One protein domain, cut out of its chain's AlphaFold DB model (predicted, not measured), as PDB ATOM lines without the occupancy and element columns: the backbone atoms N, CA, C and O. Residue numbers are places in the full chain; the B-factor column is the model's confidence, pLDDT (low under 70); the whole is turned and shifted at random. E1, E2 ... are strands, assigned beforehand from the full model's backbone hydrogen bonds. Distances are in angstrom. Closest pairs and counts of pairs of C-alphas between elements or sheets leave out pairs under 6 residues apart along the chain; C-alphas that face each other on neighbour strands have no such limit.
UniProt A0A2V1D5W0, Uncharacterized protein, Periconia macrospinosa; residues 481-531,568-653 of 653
ATOM      1  N   LEU A 481      -7.820  -5.267  43.279       91.31
ATOM      2  CA  LEU A 481      -7.073  -4.058  43.614       91.31
ATOM      3  C   LEU A 481      -8.076  -2.967  43.975       91.31
ATOM      4  O   LEU A 481      -8.850  -2.538  43.121       91.31
ATOM      5  N   ASN A 482      -8.021  -2.498  45.219       91.88
ATOM      6  CA  ASN A 482      -8.843  -1.397  45.709       91.88
ATOM      7  C   ASN A 482      -7.998  -0.130  45.832       91.88
ATOM      8  O   ASN A 482      -6.931  -0.150  46.451       91.88
ATOM      9  N   ILE A 483      -8.480   0.976  45.261       92.50
ATOM     10  CA  ILE A 483      -7.817   2.282  45.347       92.50
ATOM     11  C   ILE A 483      -8.638   3.210  46.235       92.50
ATOM     12  O   ILE A 483      -9.813   3.486  45.969       92.50
ATOM     13  N   ILE A 484      -7.997   3.688  47.298       90.62
ATOM     14  CA  ILE A 484      -8.598   4.486  48.364       90.62
ATOM     15  C   ILE A 484      -7.995   5.886  48.341       90.62
ATOM     16  O   ILE A 484      -6.778   6.047  48.267       90.62
ATOM     17  N   LEU A 485      -8.851   6.900  48.436       91.25
ATOM     18  CA  LEU A 485      -8.450   8.253  48.778       91.25
ATOM     19  C   LEU A 485      -8.401   8.374  50.302       91.25
ATOM     20  O   LEU A 485      -9.445   8.338  50.957       91.25
ATOM     21  N   GLU A 486      -7.207   8.527  50.864       90.75
ATOM     22  CA  GLU A 486      -7.048   8.954  52.252       90.75
ATOM     23  C   GLU A 486      -7.008  10.483  52.288       90.75
ATOM     24  O   GLU A 486      -6.180  11.115  51.634       90.75
ATOM     25  N   GLN A 487      -7.908  11.072  53.069       89.56
ATOM     26  CA  GLN A 487      -7.909  12.485  53.409       89.56
ATOM     27  C   GLN A 487      -7.516  12.638  54.877       89.56
ATOM     28  O   GLN A 487      -8.230  12.172  55.771       89.56
ATOM     29  N   THR A 488      -6.411  13.339  55.118       87.75
ATOM     30  CA  THR A 488      -5.992  13.763  56.452       87.75
ATOM     31  C   THR A 488      -6.259  15.255  56.627       87.75
ATOM     32  O   THR A 488      -5.727  16.082  55.889       87.75
ATOM     33  N   ASP A 489      -7.063  15.595  57.630       86.38
ATOM     34  CA  ASP A 489      -7.342  16.960  58.065       86.38
ATOM     35  C   ASP A 489      -6.608  17.238  59.389       86.38
ATOM     36  O   ASP A 489      -6.780  16.508  60.368       86.38
ATOM     37  N   TRP A 490      -5.806  18.304  59.435       85.06
ATOM     38  CA  TRP A 490      -5.198  18.817  60.668       85.06
ATOM     39  C   TRP A 490      -5.959  20.058  61.124       85.06
ATOM     40  O   TRP A 490      -5.903  21.098  60.461       85.06
ATOM     41  N   ASN A 491      -6.639  19.965  62.265       81.50
ATOM     42  CA  ASN A 491      -7.425  21.059  62.834       81.50
ATOM     43  C   ASN A 491      -6.681  21.729  63.993       81.50
ATOM     44  O   ASN A 491      -6.052  21.059  64.808       81.50
ATOM     45  N   TYR A 492      -6.772  23.057  64.096       77.75
ATOM     46  CA  TYR A 492      -6.260  23.809  65.247       77.75
ATOM     47  C   TYR A 492      -7.363  24.741  65.746       77.75
ATOM     48  O   TYR A 492      -7.626  25.794  65.163       77.75
ATOM     49  N   GLY A 493      -8.070  24.320  66.795       78.38
ATOM     50  CA  GLY A 493      -9.296  24.991  67.225       78.38
ATOM     51  C   GLY A 493     -10.438  24.773  66.225       78.38
ATOM     52  O   GLY A 493     -10.710  23.645  65.832       78.38
ATOM     53  N   GLN A 494     -11.125  25.842  65.812       72.06
ATOM     54  CA  GLN A 494     -12.359  25.749  65.012       72.06
ATOM     55  C   GLN A 494     -12.157  25.694  63.482       72.06
ATOM     56  O   GLN A 494     -13.102  25.940  62.735       72.06
ATOM     57  N   GLY A 495     -10.951  25.391  62.984       74.81
ATOM     58  CA  GLY A 495     -10.680  25.355  61.541       74.81
ATOM     59  C   GLY A 495      -9.658  24.302  61.111       74.81
ATOM     60  O   GLY A 495      -8.745  23.961  61.868       74.81
ATOM     61  N   VAL A 496      -9.812  23.826  59.870       72.94
ATOM     62  CA  VAL A 496      -8.856  22.951  59.168       72.94
ATOM     63  C   VAL A 496      -7.677  23.810  58.708       72.94
ATOM     64  O   VAL A 496      -7.848  24.688  57.866       72.94
ATOM     65  N   LEU A 497      -6.482  23.581  59.257       79.19
ATOM     66  CA  LEU A 497      -5.262  24.296  58.854       79.19
ATOM     67  C   LEU A 497      -4.617  23.688  57.612       79.19
ATOM     68  O   LEU A 497      -4.018  24.389  56.800       79.19
ATOM     69  N   ARG A 498      -4.679  22.362  57.506       82.12
ATOM     70  CA  ARG A 498      -4.033  21.599  56.445       82.12
ATOM     71  C   ARG A 498      -4.935  20.437  56.084       82.12
ATOM     72  O   ARG A 498      -5.467  19.777  56.972       82.12
ATOM     73  N   ARG A 499      -5.061  20.193  54.787       84.00
ATOM     74  CA  ARG A 499      -5.653  18.984  54.230       84.00
ATOM     75  C   ARG A 499      -4.634  18.339  53.314       84.00
ATOM     76  O   ARG A 499      -4.096  18.999  52.427       84.00
ATOM     77  N   GLU A 500      -4.379  17.063  53.531       87.62
ATOM     78  CA  GLU A 500      -3.595  16.232  52.627       87.62
ATOM     79  C   GLU A 500      -4.476  15.127  52.097       87.62
ATOM     80  O   GLU A 500      -5.312  14.580  52.813       87.62
ATOM     81  N   MET A 501      -4.282  14.836  50.821       86.94
ATOM     82  CA  MET A 501      -4.952  13.757  50.128       86.94
ATOM     83  C   MET A 501      -3.876  12.865  49.533       86.94
ATOM     84  O   MET A 501      -2.968  13.374  48.871       86.94
ATOM     85  N   ILE A 502      -3.971  11.562  49.771       91.50
ATOM     86  CA  ILE A 502      -3.067  10.562  49.204       91.50
ATOM     87  C   ILE A 502      -3.878   9.398  48.636       91.50
ATOM     88  O   ILE A 502      -4.931   9.041  49.162       91.50
ATOM     89  N   TRP A 503      -3.384   8.806  47.552       92.44
ATOM     90  CA  TRP A 503      -3.946   7.580  46.996       92.44
ATOM     91  C   TRP A 503      -3.244   6.367  47.589       92.44
ATOM     92  O   TRP A 503      -2.016   6.279  47.533       92.44
ATOM     93  N   LEU A 504      -4.024   5.427  48.111       92.69
ATOM     94  CA  LEU A 504      -3.565   4.162  48.670       92.69
ATOM     95  C   LEU A 504      -4.061   3.009  47.796       92.69
ATOM     96  O   LEU A 504      -5.244   2.949  47.462       92.69
ATOM     97  N   PHE A 505      -3.171   2.087  47.445       92.81
ATOM     98  CA  PHE A 505      -3.473   0.970  46.550       92.81
ATOM     99  C   PHE A 505      -3.342  -0.349  47.309       92.81
ATOM    100  O   PHE A 505      -2.240  -0.723  47.706       92.81
ATOM    101  N   TYR A 506      -4.446  -1.068  47.502       89.94
ATOM    102  CA  TYR A 506      -4.485  -2.301  48.285       89.94
ATOM    103  C   TYR A 506      -4.783  -3.515  47.401       89.94
ATOM    104  O   TYR A 506      -5.898  -3.619  46.883       89.94
ATOM    105  N   PRO A 507      -3.834  -4.454  47.242       87.50
ATOM    106  CA  PRO A 507      -4.139  -5.767  46.699       87.50
ATOM    107  C   PRO A 507      -4.920  -6.551  47.755       87.50
ATOM    108  O   PRO A 507      -4.468  -6.711  48.892       87.50
ATOM    109  N   THR A 508      -6.110  -7.019  47.404       79.56
ATOM    110  CA  THR A 508      -6.978  -7.772  48.306       79.56
ATOM    111  C   THR A 508      -7.412  -9.082  47.667       79.56
ATOM    112  O   THR A 508      -7.536  -9.218  46.449       79.56
ATOM    113  N   ALA A 509      -7.661 -10.080  48.513       67.06
ATOM    114  CA  ALA A 509      -8.347 -11.293  48.100       67.06
ATOM    115  C   ALA A 509      -9.853 -10.987  48.003       67.06
ATOM    116  O   ALA A 509     -10.587 -11.286  48.933       67.06
ATOM    117  N   PHE A 510     -10.267 -10.360  46.896       50.78
ATOM    118  CA  PHE A 510     -11.651 -10.075  46.486       50.78
ATOM    119  C   PHE A 510     -12.511  -9.225  47.456       50.78
ATOM    120  O   PHE A 510     -12.773  -9.603  48.594       50.78
ATOM    121  N   GLY A 511     -13.033  -8.090  46.973       51.06
ATOM    122  CA  GLY A 511     -14.206  -7.414  47.554       51.06
ATOM    123  C   GLY A 511     -14.079  -6.792  48.954       51.06
ATOM    124  O   GLY A 511     -15.085  -6.338  49.492       51.06
ATOM    125  N   THR A 512     -12.897  -6.739  49.576       52.03
ATOM    126  CA  THR A 512     -12.752  -6.102  50.897       52.03
ATOM    127  C   THR A 512     -12.370  -4.633  50.774       52.03
ATOM    128  O   THR A 512     -11.270  -4.278  50.344       52.03
ATOM    129  N   ALA A 513     -13.277  -3.753  51.195       53.00
ATOM    130  CA  ALA A 513     -12.948  -2.368  51.475       53.00
ATOM    131  C   ALA A 513     -11.926  -2.348  52.628       53.00
ATOM    132  O   ALA A 513     -12.276  -2.602  53.777       53.00
ATOM    133  N   SER A 514     -10.646  -2.080  52.350       54.06
ATOM    134  CA  SER A 514      -9.635  -1.814  53.386       54.06
ATOM    135  C   SER A 514      -9.856  -0.418  53.982       54.06
ATOM    136  O   SER A 514      -9.005   0.469  53.944       54.06
ATOM    137  N   GLN A 515     -11.054  -0.189  54.513       62.31
ATOM    138  CA  GLN A 515     -11.393   1.034  55.218       62.31
ATOM    139  C   GLN A 515     -10.714   0.983  56.595       62.31
ATOM    140  O   GLN A 515     -10.874   0.033  57.357       62.31
ATOM    141  N   CYS A 516      -9.906   2.003  56.893       73.75
ATOM    142  CA  CYS A 516      -9.307   2.241  58.209       73.75
ATOM    143  C   CYS A 516      -8.347   1.172  58.748       73.75
ATOM    144  O   CYS A 516      -8.271   0.942  59.955       73.75
ATOM    145  N   SER A 517      -7.546   0.560  57.875       70.94
ATOM    146  CA  SER A 517      -6.422  -0.281  58.293       70.94
ATOM    147  C   SER A 517      -5.148   0.066  57.526       70.94
ATOM    148  O   SER A 517      -5.147   0.138  56.300       70.94
ATOM    149  N   ASN A 518      -4.033   0.184  58.253       65.50
ATOM    150  CA  ASN A 518      -2.687   0.219  57.666       65.50
ATOM    151  C   ASN A 518      -2.142  -1.194  57.389       65.50
ATOM    152  O   ASN A 518      -0.966  -1.349  57.073       65.50
ATOM    153  N   LYS A 519      -2.961  -2.237  57.598       64.44
ATOM    154  CA  LYS A 519      -2.595  -3.646  57.433       64.44
ATOM    155  C   LYS A 519      -3.583  -4.378  56.504       64.44
ATOM    156  O   LYS A 519      -4.780  -4.358  56.805       64.44
ATOM    157  N   PRO A 520      -3.102  -5.077  55.457       72.44
ATOM    158  CA  PRO A 520      -1.715  -5.045  54.968       72.44
ATOM    159  C   PRO A 520      -1.303  -3.620  54.567       72.44
ATOM    160  O   PRO A 520      -2.165  -2.767  54.382       72.44
ATOM    161  N   GLU A 521      -0.001  -3.346  54.495       81.44
ATOM    162  CA  GLU A 521       0.465  -2.056  53.978       81.44
ATOM    163  C   GLU A 521       0.005  -1.888  52.520       81.44
ATOM    164  O   GLU A 521      -0.083  -2.884  51.788       81.44
ATOM    165  N   PRO A 522      -0.316  -0.659  52.083       84.50
ATOM    166  CA  PRO A 522      -0.659  -0.416  50.690       84.50
ATOM    167  C   PRO A 522       0.517  -0.821  49.791       84.50
ATOM    168  O   PRO A 522       1.670  -0.501  50.075       84.50
ATOM    169  N   ALA A 523       0.226  -1.496  48.679       84.62
ATOM    170  CA  ALA A 523       1.239  -1.898  47.703       84.62
ATOM    171  C   ALA A 523       1.951  -0.695  47.077       84.62
ATOM    172  O   ALA A 523       3.101  -0.805  46.658       84.62
ATOM    173  N   THR A 524       1.267   0.447  46.996       90.56
ATOM    174  CA  THR A 524       1.881   1.728  46.653       90.56
ATOM    175  C   THR A 524       1.078   2.890  47.232       90.56
ATOM    176  O   THR A 524      -0.111   2.754  47.534       90.56
ATOM    177  N   VAL A 525       1.742   4.035  47.386       89.75
ATOM    178  CA  VAL A 525       1.160   5.290  47.873       89.75
ATOM    179  C   VAL A 525       1.524   6.398  46.895       89.75
ATOM    180  O   VAL A 525       2.697   6.570  46.565       89.75
ATOM    181  N   ALA A 526       0.538   7.180  46.456       89.50
ATOM    182  CA  ALA A 526       0.780   8.347  45.618       89.50
ATOM    183  C   ALA A 526       0.338   9.641  46.300       89.50
ATOM    184  O   ALA A 526      -0.839   9.856  46.583       89.50
ATOM    185  N   THR A 527       1.306  10.529  46.516       83.31
ATOM    186  CA  THR A 527       1.132  11.819  47.201       83.31
ATOM    187  C   THR A 527       0.806  12.978  46.255       83.31
ATOM    188  O   THR A 527       0.417  14.052  46.703       83.31
ATOM    189  N   ASN A 528       0.919  12.769  44.940       65.62
ATOM    190  CA  ASN A 528       0.651  13.786  43.922       65.62
ATOM    191  C   ASN A 528      -0.845  13.852  43.573       65.62
ATOM    192  O   ASN A 528      -1.239  13.581  42.441       65.62
ATOM    193  N   VAL A 529      -1.689  14.199  44.547       70.81
ATOM    194  CA  VAL A 529      -3.085  14.572  44.278       70.81
ATOM    195  C   VAL A 529      -3.102  16.067  43.923       70.81
ATOM    196  O   VAL A 529      -2.670  16.858  44.763       70.81
ATOM    197  N   PRO A 530      -3.579  16.492  42.731       57.12
ATOM    198  CA  PRO A 530      -3.438  17.870  42.221       57.12
ATOM    199  C   PRO A 530      -4.036  19.028  43.052       57.12
ATOM    200  O   PRO A 530      -4.041  20.156  42.578       57.12
ATOM    201  N   ASN A 531      -4.515  18.804  44.279       53.56
ATOM    202  CA  ASN A 531      -5.228  19.790  45.098       53.56
ATOM    203  C   ASN A 531      -4.673  19.928  46.531       53.56
ATOM    204  O   ASN A 531      -5.442  20.066  47.484       53.56
ATOM    205  N   GLN A 568     -16.984  15.901  43.724       71.62
ATOM    206  CA  GLN A 568     -16.399  15.040  42.691       71.62
ATOM    207  C   GLN A 568     -14.946  14.723  43.018       71.62
ATOM    208  O   GLN A 568     -14.033  15.496  42.732       71.62
ATOM    209  N   VAL A 569     -14.740  13.559  43.632       80.56
ATOM    210  CA  VAL A 569     -13.404  12.993  43.805       80.56
ATOM    211  C   VAL A 569     -12.909  12.524  42.429       80.56
ATOM    212  O   VAL A 569     -13.569  11.680  41.816       80.56
ATOM    213  N   PRO A 570     -11.791  13.061  41.901       88.56
ATOM    214  CA  PRO A 570     -11.253  12.609  40.622       88.56
ATOM    215  C   PRO A 570     -10.701  11.187  40.753       88.56
ATOM    216  O   PRO A 570     -10.315  10.756  41.837       88.56
ATOM    217  N   PHE A 571     -10.617  10.466  39.640       92.19
ATOM    218  CA  PHE A 571      -9.861   9.217  39.602       92.19
ATOM    219  C   PHE A 571      -8.345   9.494  39.680       92.19
ATOM    220  O   PHE A 571      -7.897  10.554  39.232       92.19
ATOM    221  N   PRO A 572      -7.537   8.566  40.227       92.94
ATOM    222  CA  PRO A 572      -6.085   8.718  40.257       92.94
ATOM    223  C   PRO A 572      -5.529   8.652  38.833       92.94
ATOM    224  O   PRO A 572      -5.471   7.572  38.256       92.94
ATOM    225  N   ALA A 573      -5.147   9.796  38.263       93.56
ATOM    226  CA  ALA A 573      -4.587   9.900  36.916       93.56
ATOM    227  C   ALA A 573      -3.074   9.637  36.923       93.56
ATOM    228  O   ALA A 573      -2.341  10.244  37.702       93.56
ATOM    229  N   GLY A 574      -2.591   8.775  36.029       94.88
ATOM    230  CA  GLY A 574      -1.175   8.440  35.907       94.88
ATOM    231  C   GLY A 574      -0.912   6.946  35.734       94.88
ATOM    232  O   GLY A 574      -1.811   6.159  35.435       94.88
ATOM    233  N   ILE A 575       0.355   6.570  35.909       95.56
ATOM    234  CA  ILE A 575       0.830   5.183  35.895       95.56
ATOM    235  C   ILE A 575       1.440   4.892  37.262       95.56
ATOM    236  O   ILE A 575       2.368   5.584  37.684       95.56
ATOM    237  N   TYR A 576       0.922   3.875  37.944       95.62
ATOM    238  CA  TYR A 576       1.300   3.532  39.310       95.62
ATOM    239  C   TYR A 576       1.707   2.065  39.392       95.62
ATOM    240  O   TYR A 576       0.895   1.181  39.122       95.62
ATOM    241  N   ASN A 577       2.955   1.809  39.784       95.25
ATOM    242  CA  ASN A 577       3.438   0.452  40.026       95.25
ATOM    243  C   ASN A 577       2.747  -0.115  41.270       95.25
ATOM    244  O   ASN A 577       2.890   0.439  42.358       95.25
ATOM    245  N   VAL A 578       2.012  -1.209  41.100       92.81
ATOM    246  CA  VAL A 578       1.295  -1.934  42.147       92.81
ATOM    247  C   VAL A 578       1.844  -3.358  42.198       92.81
ATOM    248  O   VAL A 578       1.719  -4.121  41.247       92.81
ATOM    249  N   GLY A 579       2.519  -3.713  43.292       88.75
ATOM    250  CA  GLY A 579       2.958  -5.091  43.520       88.75
ATOM    251  C   GLY A 579       1.768  -5.946  43.945       88.75
ATOM    252  O   GLY A 579       1.169  -5.676  44.986       88.75
ATOM    253  N   ILE A 580       1.408  -6.956  43.155       87.81
ATOM    254  CA  ILE A 580       0.231  -7.798  43.403       87.81
ATOM    255  C   ILE A 580       0.658  -9.261  43.342       87.81
ATOM    256  O   ILE A 580       1.108  -9.725  42.300       87.81
ATOM    257  N   ASP A 581       0.551  -9.985  44.459       84.25
ATOM    258  CA  ASP A 581       0.911 -11.411  44.558       84.25
ATOM    259  C   ASP A 581       2.311 -11.748  43.999       84.25
ATOM    260  O   ASP A 581       2.534 -12.793  43.387       84.25
ATOM    261  N   GLY A 582       3.271 -10.836  44.190       85.88
ATOM    262  CA  GLY A 582       4.640 -10.967  43.679       85.88
ATOM    263  C   GLY A 582       4.812 -10.662  42.184       85.88
ATOM    264  O   GLY A 582       5.930 -10.756  41.684       85.88
ATOM    265  N   GLN A 583       3.746 -10.279  41.475       90.06
ATOM    266  CA  GLN A 583       3.803  -9.782  40.099       90.06
ATOM    267  C   GLN A 583       3.991  -8.262  40.073       90.06
ATOM    268  O   GLN A 583       3.462  -7.529  40.915       90.06
ATOM    269  N   ASN A 584       4.731  -7.791  39.067       93.25
ATOM    270  CA  ASN A 584       4.895  -6.369  38.789       93.25
ATOM    271  C   ASN A 584       3.721  -5.894  37.933       93.25
ATOM    272  O   ASN A 584       3.683  -6.120  36.716       93.25
ATOM    273  N   CYS A 585       2.764  -5.239  38.578       95.75
ATOM    274  CA  CYS A 585       1.608  -4.668  37.917       95.75
ATOM    275  C   CYS A 585       1.678  -3.135  37.888       95.75
ATOM    276  O   CYS A 585       2.393  -2.497  38.656       95.75
ATOM    277  N   GLU A 586       0.929  -2.538  36.971       97.12
ATOM    278  CA  GLU A 586       0.781  -1.109  36.744       97.12
ATOM    279  C   GLU A 586      -0.714  -0.793  36.658       97.12
ATOM    280  O   GLU A 586      -1.417  -1.300  35.778       97.12
ATOM    281  N   TYR A 587      -1.209   0.069  37.540       96.81
ATOM    282  CA  TYR A 587      -2.498   0.723  37.345       96.81
ATOM    283  C   TYR A 587      -2.298   1.951  36.449       96.81
ATOM    284  O   TYR A 587      -1.399   2.761  36.693       96.81
ATOM    285  N   LYS A 588      -3.111   2.073  35.396       97.12
ATOM    286  CA  LYS A 588      -3.013   3.134  34.385       97.12
ATOM    287  C   LYS A 588      -4.344   3.845  34.225       97.12
ATOM    288  O   LYS A 588      -5.368   3.197  34.023       97.12
ATOM    289  N   ASN A 589      -4.309   5.170  34.251       96.19
ATOM    290  CA  ASN A 589      -5.474   6.022  34.063       96.19
ATOM    291  C   ASN A 589      -5.057   7.324  33.369       96.19
ATOM    292  O   ASN A 589      -4.046   7.926  33.729       96.19
ATOM    293  N   ASP A 590      -5.819   7.751  32.369       93.06
ATOM    294  CA  ASP A 590      -5.531   8.930  31.543       93.06
ATOM    295  C   ASP A 590      -6.081  10.251  32.125       93.06
ATOM    296  O   ASP A 590      -5.862  11.318  31.554       93.06
ATOM    297  N   GLY A 591      -6.798  10.197  33.252       88.56
ATOM    298  CA  GLY A 591      -7.441  11.343  33.889       88.56
ATOM    299  C   GLY A 591      -8.736  11.813  33.219       88.56
ATOM    300  O   GLY A 591      -9.326  12.791  33.676       88.56
ATOM    301  N   GLN A 592      -9.229  11.129  32.181       88.94
ATOM    302  CA  GLN A 592     -10.437  11.502  31.431       88.94
ATOM    303  C   GLN A 592     -11.716  10.927  32.058       88.94
ATOM    304  O   GLN A 592     -12.562  10.351  31.377       88.94
ATOM    305  N   ASN A 593     -11.857  11.072  33.379       87.25
ATOM    306  CA  ASN A 593     -13.031  10.635  34.144       87.25
ATOM    307  C   ASN A 593     -13.427   9.148  33.949       87.25
ATOM    308  O   ASN A 593     -14.606   8.803  33.978       87.25
ATOM    309  N   ASN A 594     -12.452   8.256  33.767       92.75
ATOM    310  CA  ASN A 594     -12.647   6.805  33.820       92.75
ATOM    311  C   ASN A 594     -11.899   6.210  35.016       92.75
ATOM    312  O   ASN A 594     -11.009   6.845  35.575       92.75
ATOM    313  N   ALA A 595     -12.251   4.986  35.402       94.81
ATOM    314  CA  ALA A 595     -11.666   4.311  36.557       94.81
ATOM    315  C   ALA A 595     -10.290   3.679  36.283       94.81
ATOM    316  O   ALA A 595      -9.699   3.126  37.202       94.81
ATOM    317  N   GLY A 596      -9.753   3.776  35.063       97.00
ATOM    318  CA  GLY A 596      -8.464   3.198  34.688       97.00
ATOM    319  C   GLY A 596      -8.499   1.685  34.440       97.00
ATOM    320  O   GLY A 596      -9.554   1.061  34.323       97.00
ATOM    321  N   ALA A 597      -7.315   1.092  34.313       96.44
ATOM    322  CA  ALA A 597      -7.134  -0.334  34.061       96.44
ATOM    323  C   ALA A 597      -5.861  -0.869  34.722       96.44
ATOM    324  O   ALA A 597      -4.877  -0.145  34.897       96.44
ATOM    325  N   LEU A 598      -5.867  -2.165  35.026       96.31
ATOM    326  CA  LEU A 598      -4.740  -2.892  35.589       96.31
ATOM    327  C   LEU A 598      -3.994  -3.675  34.504       96.31
ATOM    328  O   LEU A 598      -4.586  -4.420  33.717       96.31
ATOM    329  N   TRP A 599      -2.672  -3.539  34.501       96.81
ATOM    330  CA  TRP A 599      -1.748  -4.226  33.605       96.81
ATOM    331  C   TRP A 599      -0.726  -4.983  34.441       96.81
ATOM    332  O   TRP A 599      -0.174  -4.404  35.360       96.81
ATOM    333  N   CYS A 600      -0.417  -6.235  34.130       94.81
ATOM    334  CA  CYS A 600       0.684  -6.957  34.779       94.81
ATOM    335  C   CYS A 600       1.571  -7.573  33.708       94.81
ATOM    336  O   CYS A 600       1.062  -8.090  32.710       94.81
ATOM    337  N   ASP A 601       2.888  -7.471  33.884       92.25
ATOM    338  CA  ASP A 601       3.876  -7.938  32.903       92.25
ATOM    339  C   ASP A 601       3.603  -7.398  31.486       92.25
ATOM    340  O   ASP A 601       3.642  -8.120  30.489       92.25
ATOM    341  N   LYS A 602       3.256  -6.103  31.402       90.56
ATOM    342  CA  LYS A 602       2.869  -5.386  30.167       90.56
ATOM    343  C   LYS A 602       1.638  -5.952  29.446       90.56
ATOM    344  O   LYS A 602       1.317  -5.501  28.350       90.56
ATOM    345  N   THR A 603       0.927  -6.891  30.061       92.38
ATOM    346  CA  THR A 603      -0.300  -7.478  29.529       92.38
ATOM    347  C   THR A 603      -1.495  -6.890  30.264       92.38
ATOM    348  O   THR A 603      -1.483  -6.770  31.490       92.38
ATOM    349  N   PHE A 604      -2.531  -6.511  29.520       94.00
ATOM    350  CA  PHE A 604      -3.797  -6.072  30.100       94.00
ATOM    351  C   PHE A 604      -4.374  -7.196  30.968       94.00
ATOM    352  O   PHE A 604      -4.486  -8.332  30.502       94.00
ATOM    353  N   LYS A 605      -4.711  -6.893  32.225       92.12
ATOM    354  CA  LYS A 605      -5.347  -7.857  33.132       92.12
ATOM    355  C   LYS A 605      -6.834  -7.602  33.265       92.12
ATOM    356  O   LYS A 605      -7.610  -8.523  33.045       92.12
ATOM    357  N   SER A 606      -7.219  -6.377  33.609       92.19
ATOM    358  CA  SER A 606      -8.623  -6.041  33.832       92.19
ATOM    359  C   SER A 606      -8.880  -4.543  33.707       92.19
ATOM    360  O   SER A 606      -8.010  -3.721  34.009       92.19
ATOM    361  N   SER A 607     -10.082  -4.181  33.263       93.94
ATOM    362  CA  SER A 607     -10.601  -2.818  33.368       93.94
ATOM    363  C   SER A 607     -11.096  -2.583  34.788       93.94
ATOM    364  O   SER A 607     -11.782  -3.437  35.345       93.94
ATOM    365  N   CYS A 608     -10.800  -1.423  35.356       95.81
ATOM    366  CA  CYS A 608     -11.307  -1.074  36.671       95.81
ATOM    367  C   CYS A 608     -12.684  -0.404  36.562       95.81
ATOM    368  O   CYS A 608     -13.038   0.166  35.526       95.81
ATOM    369  N   THR A 609     -13.456  -0.448  37.641       94.56
ATOM    370  CA  THR A 609     -14.750   0.222  37.778       94.56
ATOM    371  C   THR A 609     -14.693   1.264  38.890       94.56
ATOM    372  O   THR A 609     -13.851   1.209  39.792       94.56
ATOM    373  N   ALA A 610     -15.572   2.265  38.807       92.31
ATOM    374  CA  ALA A 610     -15.767   3.196  39.910       92.31
ATOM    375  C   ALA A 610     -16.330   2.431  41.113       92.31
ATOM    376  O   ALA A 610     -17.243   1.626  40.949       92.31
ATOM    377  N   HIS A 611     -15.794   2.689  42.302       90.44
ATOM    378  CA  HIS A 611     -16.364   2.150  43.530       90.44
ATOM    379  C   HIS A 611     -17.657   2.902  43.874       90.44
ATOM    380  O   HIS A 611     -17.715   4.122  43.701       90.44
ATOM    381  N   ASP A 612     -18.659   2.208  44.417       85.19
ATOM    382  CA  ASP A 612     -19.972   2.794  44.741       85.19
ATOM    383  C   ASP A 612     -19.865   3.994  45.700       85.19
ATOM    384  O   ASP A 612     -20.639   4.945  45.624       85.19
ATOM    385  N   ASP A 613     -18.851   3.994  46.570       83.38
ATOM    386  CA  ASP A 613     -18.573   5.086  47.517       83.38
ATOM    387  C   ASP A 613     -18.010   6.366  46.871       83.38
ATOM    388  O   ASP A 613     -17.981   7.414  47.524       83.38
ATOM    389  N   LYS A 614     -17.578   6.325  45.604       85.19
ATOM    390  CA  LYS A 614     -17.001   7.490  44.915       85.19
ATOM    391  C   LYS A 614     -17.998   8.647  44.825       85.19
ATOM    392  O   LYS A 614     -17.632   9.785  45.126       85.19
ATOM    393  N   GLU A 615     -19.226   8.338  44.407       78.56
ATOM    394  CA  GLU A 615     -20.287   9.309  44.094       78.56
ATOM    395  C   GLU A 615     -21.239   9.572  45.272       78.56
ATOM    396  O   GLU A 615     -22.114  10.435  45.184       78.56
ATOM    397  N   LYS A 616     -21.086   8.851  46.392       78.81
ATOM    398  CA  LYS A 616     -21.897   9.094  47.591       78.81
ATOM    399  C   LYS A 616     -21.629  10.501  48.135       78.81
ATOM    400  O   LYS A 616     -20.485  10.964  48.198       78.81
ATOM    401  N   ALA A 617     -22.701  11.186  48.541       64.50
ATOM    402  CA  ALA A 617     -22.624  12.511  49.148       64.50
ATOM    403  C   ALA A 617     -21.718  12.492  50.396       64.50
ATOM    404  O   ALA A 617     -21.565  11.459  51.039       64.50
ATOM    405  N   ASN A 618     -21.114  13.644  50.718       58.22
ATOM    406  CA  ASN A 618     -19.888  13.817  51.521       58.22
ATOM    407  C   ASN A 618     -19.705  13.007  52.822       58.22
ATOM    408  O   ASN A 618     -18.565  12.924  53.278       58.22
ATOM    409  N   LEU A 619     -20.752  12.434  53.420       57.00
ATOM    410  CA  LEU A 619     -20.660  11.641  54.650       57.00
ATOM    411  C   LEU A 619     -20.967  10.146  54.462       57.00
ATOM    412  O   LEU A 619     -20.468   9.351  55.248       57.00
ATOM    413  N   ASP A 620     -21.699   9.745  53.422       58.97
ATOM    414  CA  ASP A 620     -22.211   8.367  53.305       58.97
ATOM    415  C   ASP A 620     -21.192   7.391  52.688       58.97
ATOM    416  O   ASP A 620     -21.309   6.180  52.852       58.97
ATOM    417  N   GLY A 621     -20.185   7.909  51.974       63.44
ATOM    418  CA  GLY A 621     -19.090   7.120  51.380       63.44
ATOM    419  C   GLY A 621     -17.729   7.305  52.058       63.44
ATOM    420  O   GLY A 621     -16.722   6.809  51.560       63.44
ATOM    421  N   VAL A 622     -17.660   8.077  53.146       78.88
ATOM    422  CA  VAL A 622     -16.404   8.400  53.837       78.88
ATOM    423  C   VAL A 622     -16.380   7.716  55.191       78.88
ATOM    424  O   VAL A 622     -17.185   8.033  56.063       78.88
ATOM    425  N   VAL A 623     -15.397   6.847  55.410       81.69
ATOM    426  CA  VAL A 623     -15.180   6.240  56.725       81.69
ATOM    427  C   VAL A 623     -14.136   7.044  57.481       81.69
ATOM    428  O   VAL A 623     -13.020   7.238  57.004       81.69
ATOM    429  N   THR A 624     -14.503   7.542  58.664       84.44
ATOM    430  CA  THR A 624     -13.541   8.167  59.582       84.44
ATOM    431  C   THR A 624     -12.749   7.068  60.285       84.44
ATOM    432  O   THR A 624     -13.328   6.152  60.861       84.44
ATOM    433  N   CYS A 625     -11.425   7.159  60.226       83.50
ATOM    434  CA  CYS A 625     -10.523   6.150  60.757       83.50
ATOM    435  C   CYS A 625     -10.018   6.574  62.129       83.50
ATOM    436  O   CYS A 625      -8.978   7.225  62.249       83.50
ATOM    437  N   ASP A 626     -10.770   6.221  63.169       82.44
ATOM    438  CA  ASP A 626     -10.475   6.625  64.549       82.44
ATOM    439  C   ASP A 626      -9.113   6.110  65.032       82.44
ATOM    440  O   ASP A 626      -8.401   6.807  65.743       82.44
ATOM    441  N   ASN A 627      -8.702   4.923  64.581       77.06
ATOM    442  CA  ASN A 627      -7.401   4.318  64.882       77.06
ATOM    443  C   ASN A 627      -6.209   5.004  64.188       77.06
ATOM    444  O   ASN A 627      -5.069   4.825  64.614       77.06
ATOM    445  N   LEU A 628      -6.462   5.754  63.113       77.81
ATOM    446  CA  LEU A 628      -5.462   6.551  62.388       77.81
ATOM    447  C   LEU A 628      -5.526   8.038  62.765       77.81
ATOM    448  O   LEU A 628      -4.604   8.810  62.462       77.81
ATOM    449  N   SER A 629      -6.616   8.423  63.425       78.81
ATOM    450  CA  SER A 629      -6.842   9.739  63.996       78.81
ATOM    451  C   SER A 629      -6.179   9.817  65.372       78.81
ATOM    452  O   SER A 629      -6.157   8.853  66.132       78.81
ATOM    453  N   HIS A 630      -5.612  10.972  65.704       69.81
ATOM    454  CA  HIS A 630      -5.063  11.214  67.035       69.81
ATOM    455  C   HIS A 630      -5.831  12.377  67.659       69.81
ATOM    456  O   HIS A 630      -5.773  13.479  67.096       69.81
ATOM    457  N   PRO A 631      -6.546  12.162  68.782       60.38
ATOM    458  CA  PRO A 631      -7.127  13.273  69.519       60.38
ATOM    459  C   PRO A 631      -5.997  14.192  69.989       60.38
ATOM    460  O   PRO A 631      -4.902  13.714  70.313       60.38
ATOM    461  N   SER A 632      -6.234  15.503  69.993       53.22
ATOM    462  CA  SER A 632      -5.268  16.452  70.532       53.22
ATOM    463  C   SER A 632      -4.895  16.053  71.954       53.22
ATOM    464  O   SER A 632      -5.725  15.928  72.852       53.22
ATOM    465  N   ASP A 633      -3.597  15.861  72.155       53.56
ATOM    466  CA  ASP A 633      -3.028  15.862  73.487       53.56
ATOM    467  C   ASP A 633      -3.169  17.291  74.026       53.56
ATOM    468  O   ASP A 633      -2.454  18.209  73.595       53.56
ATOM    469  N   SER A 634      -4.136  17.485  74.927       52.59
ATOM    470  CA  SER A 634      -4.460  18.779  75.538       52.59
ATOM    471  C   SER A 634      -3.256  19.406  76.248       52.59
ATOM    472  O   SER A 634      -3.206  20.625  76.417       52.59
ATOM    473  N   VAL A 635      -2.249  18.596  76.590       63.47
ATOM    474  CA  VAL A 635      -1.019  19.031  77.254       63.47
ATOM    475  C   VAL A 635       0.006  19.584  76.255       63.47
ATOM    476  O   VAL A 635       0.751  20.504  76.592       63.47
ATOM    477  N   ASN A 636       0.022  19.100  75.007       59.91
ATOM    478  CA  ASN A 636       1.087  19.393  74.037       59.91
ATOM    479  C   ASN A 636       0.663  20.240  72.820       59.91
ATOM    480  O   ASN A 636       1.462  20.402  71.896       59.91
ATOM    481  N   LYS A 637      -0.558  20.805  72.797       61.41
ATOM    482  CA  LYS A 637      -1.076  21.673  71.706       61.41
ATOM    483  C   LYS A 637      -0.843  21.104  70.293       61.41
ATOM    484  O   LYS A 637      -0.578  21.852  69.350       61.41
ATOM    485  N   LYS A 638      -0.905  19.781  70.110       67.62
ATOM    486  CA  LYS A 638      -0.838  19.203  68.759       67.62
ATOM    487  C   LYS A 638      -2.191  19.400  68.059       67.62
ATOM    488  O   LYS A 638      -3.213  19.249  68.724       67.62
ATOM    489  N   PRO A 639      -2.213  19.743  66.756       70.88
ATOM    490  CA  PRO A 639      -3.458  19.825  66.000       70.88
ATOM    491  C   PRO A 639      -4.194  18.482  66.027       70.88
ATOM    492  O   PRO A 639      -3.549  17.436  65.913       70.88
ATOM    493  N   ASP A 640      -5.525  18.516  66.134       79.69
ATOM    494  CA  ASP A 640      -6.360  17.324  65.984       79.69
ATOM    495  C   ASP A 640      -6.147  16.765  64.578       79.69
ATOM    496  O   ASP A 640      -6.390  17.455  63.582       79.69
ATOM    497  N   LYS A 641      -5.677  15.520  64.489       85.81
ATOM    498  CA  LYS A 641      -5.492  14.826  63.214       85.81
ATOM    499  C   LYS A 641      -6.700  13.929  62.983       85.81
ATOM    500  O   LYS A 641      -6.852  12.933  63.689       85.81
ATOM    501  N   LYS A 642      -7.516  14.252  61.980       86.25
ATOM    502  CA  LYS A 642      -8.623  13.410  61.521       86.25
ATOM    503  C   LYS A 642      -8.238  12.744  60.207       86.25
ATOM    504  O   LYS A 642      -7.912  13.436  59.247       86.25
ATOM    505  N   VAL A 643      -8.284  11.417  60.166       86.25
ATOM    506  CA  VAL A 643      -8.028  10.629  58.952       86.25
ATOM    507  C   VAL A 643      -9.339  10.026  58.472       86.25
ATOM    508  O   VAL A 643     -10.129   9.521  59.270       86.25
ATOM    509  N   SER A 644      -9.584  10.087  57.169       88.06
ATOM    510  CA  SER A 644     -10.774   9.509  56.553       88.06
ATOM    511  C   SER A 644     -10.440   8.827  55.235       88.06
ATOM    512  O   SER A 644      -9.610   9.321  54.477       88.06
ATOM    513  N   HIS A 645     -11.054   7.675  54.983       90.56
ATOM    514  CA  HIS A 645     -10.847   6.870  53.782       90.56
ATOM    515  C   HIS A 645     -12.121   6.880  52.934       90.56
ATOM    516  O   HIS A 645     -13.226   6.727  53.458       90.56
ATOM    517  N   ARG A 646     -11.963   7.010  51.615       88.06
ATOM    518  CA  ARG A 646     -13.027   6.797  50.625       88.06
ATOM    519  C   ARG A 646     -12.524   5.851  49.544       88.06
ATOM    520  O   ARG A 646     -11.497   6.123  48.931       88.06
ATOM    521  N   ALA A 647     -13.239   4.761  49.289       89.94
ATOM    522  CA  ALA A 647     -12.927   3.881  48.168       89.94
ATOM    523  C   ALA A 647     -13.388   4.524  46.849       89.94
ATOM    524  O   ALA A 647     -14.492   5.062  46.771       89.94
ATOM    525  N   VAL A 648     -12.527   4.511  45.827       91.06
ATOM    526  CA  VAL A 648     -12.757   5.244  44.565       91.06
ATOM    527  C   VAL A 648     -12.743   4.329  43.344       91.06
ATOM    528  O   VAL A 648     -13.540   4.534  42.429       91.06
ATOM    529  N   VAL A 649     -11.874   3.317  43.319       93.25
ATOM    530  CA  VAL A 649     -11.724   2.385  42.189       93.25
ATOM    531  C   VAL A 649     -11.586   0.953  42.695       93.25
ATOM    532  O   VAL A 649     -10.887   0.726  43.684       93.25
ATOM    533  N   ALA A 650     -12.191   0.008  41.974       92.94
ATOM    534  CA  ALA A 650     -11.975  -1.426  42.138       92.94
ATOM    535  C   ALA A 650     -11.561  -2.064  40.799       92.94
ATOM    536  O   ALA A 650     -12.146  -1.772  39.757       92.94
ATOM    537  N   CYS A 651     -10.555  -2.938  40.813       93.31
ATOM    538  CA  CYS A 651     -10.164  -3.757  39.664       93.31
ATOM    539  C   CYS A 651     -10.189  -5.232  40.084       93.31
ATOM    540  O   CYS A 651      -9.460  -5.597  41.001       93.31
ATOM    541  N   GLU A 652     -10.978  -6.079  39.425       90.31
ATOM    542  CA  GLU A 652     -11.087  -7.518  39.731       90.31
ATOM    543  C   GLU A 652     -10.534  -8.356  38.568       90.31
ATOM    544  O   GLU A 652     -10.781  -8.008  37.409       90.31
ATOM    545  N   TRP A 653      -9.784  -9.434  38.843       85.50
ATOM    546  CA  TRP A 653      -9.230 -10.333  37.810       85.50
ATOM    547  C   TRP A 653      -9.178 -11.811  38.216       85.50
ATOM    548  O   TRP A 653      -9.144 -12.136  39.431       85.50
TER     549      TRP A 653
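What this domain is: This is residues 481 to 531 and 568 to 653 of the 653 residues of an uncharacterized protein of Periconia macrospinosa (UniProt A0A2V1D5W0). Two strongly twisted sheets lie partly face to face with their strands crossed: E4, E5, E6 and E7 cover one end of a longer sheet whose strands E1, E2 and E8 make the long axis. Residues 608 to 639, with no named element, are tied to E8 by two short pairings. The printed part has 137 residues, no named helix and eight strands, E1 to E8, holding 63 residues, under half; the class is all strand. Both sheets are antiparallel, ordered E3 E2 E1 E8 and E4 E5 E6 E7. The whole is compact, radius of gyration of the C-alphas 15.9 A, and elongated, spanning 54 by 29 by 24 A.

How they stand to each other: E1, residues 481 to 491, is antiparallel to E8, residues 640 to 652, at 165 degrees, with N 487 and O 644 within hydrogen-bond range at 2.8 A. E1 forms a hairpin with E2, residues 496 to 508 (N 486 and O 502, 2.9 A), and E2 one with E3, residues 524 to 526 (N 503 and O 526, 2.9 A). E4, residues 574 to 580, E5, 583 to 589, E6, 597 to 600, and E7, 603 to 607, are a meander, each strand the antiparallel neighbour of the one before, as are E1, E2 and E3; N 576 and O 587, 2.9 A, N 588 and O 597, 2.9 A, and N 598 and O 606, 2.8 A, are within range. The sheets form a sandwich, two sheets face to face, strands at 59 degrees. The closest C-alphas of E3 and E4, Thr 524 and Val 578, are 5.8 A apart.

Where its parts are: From first to last C-alpha, E1 measures 31.6 A, E2 32.6 A, E8 36.5 A, E4 17.9 A and E5 19.3 A; E3, E6 and E7 are shorter. E1 begins at C-alpha 481, (-7.073, -4.058, 43.614); E8 ends at C-alpha 652, (-11.087, -7.518, 39.731).

The domain as a whole: The two farthest C-alphas, Thr 603 and Val 635, are 54.6 A apart. Residues 532 to 567 are not printed; C-alphas 531 and 568 are 12.4 A apart. The links E2 to E3 and E7 to E8 are long. Mean pLDDT of the printed part is 82.1; 26 residues are under 70, among them 509 to 515 and 630 to 638.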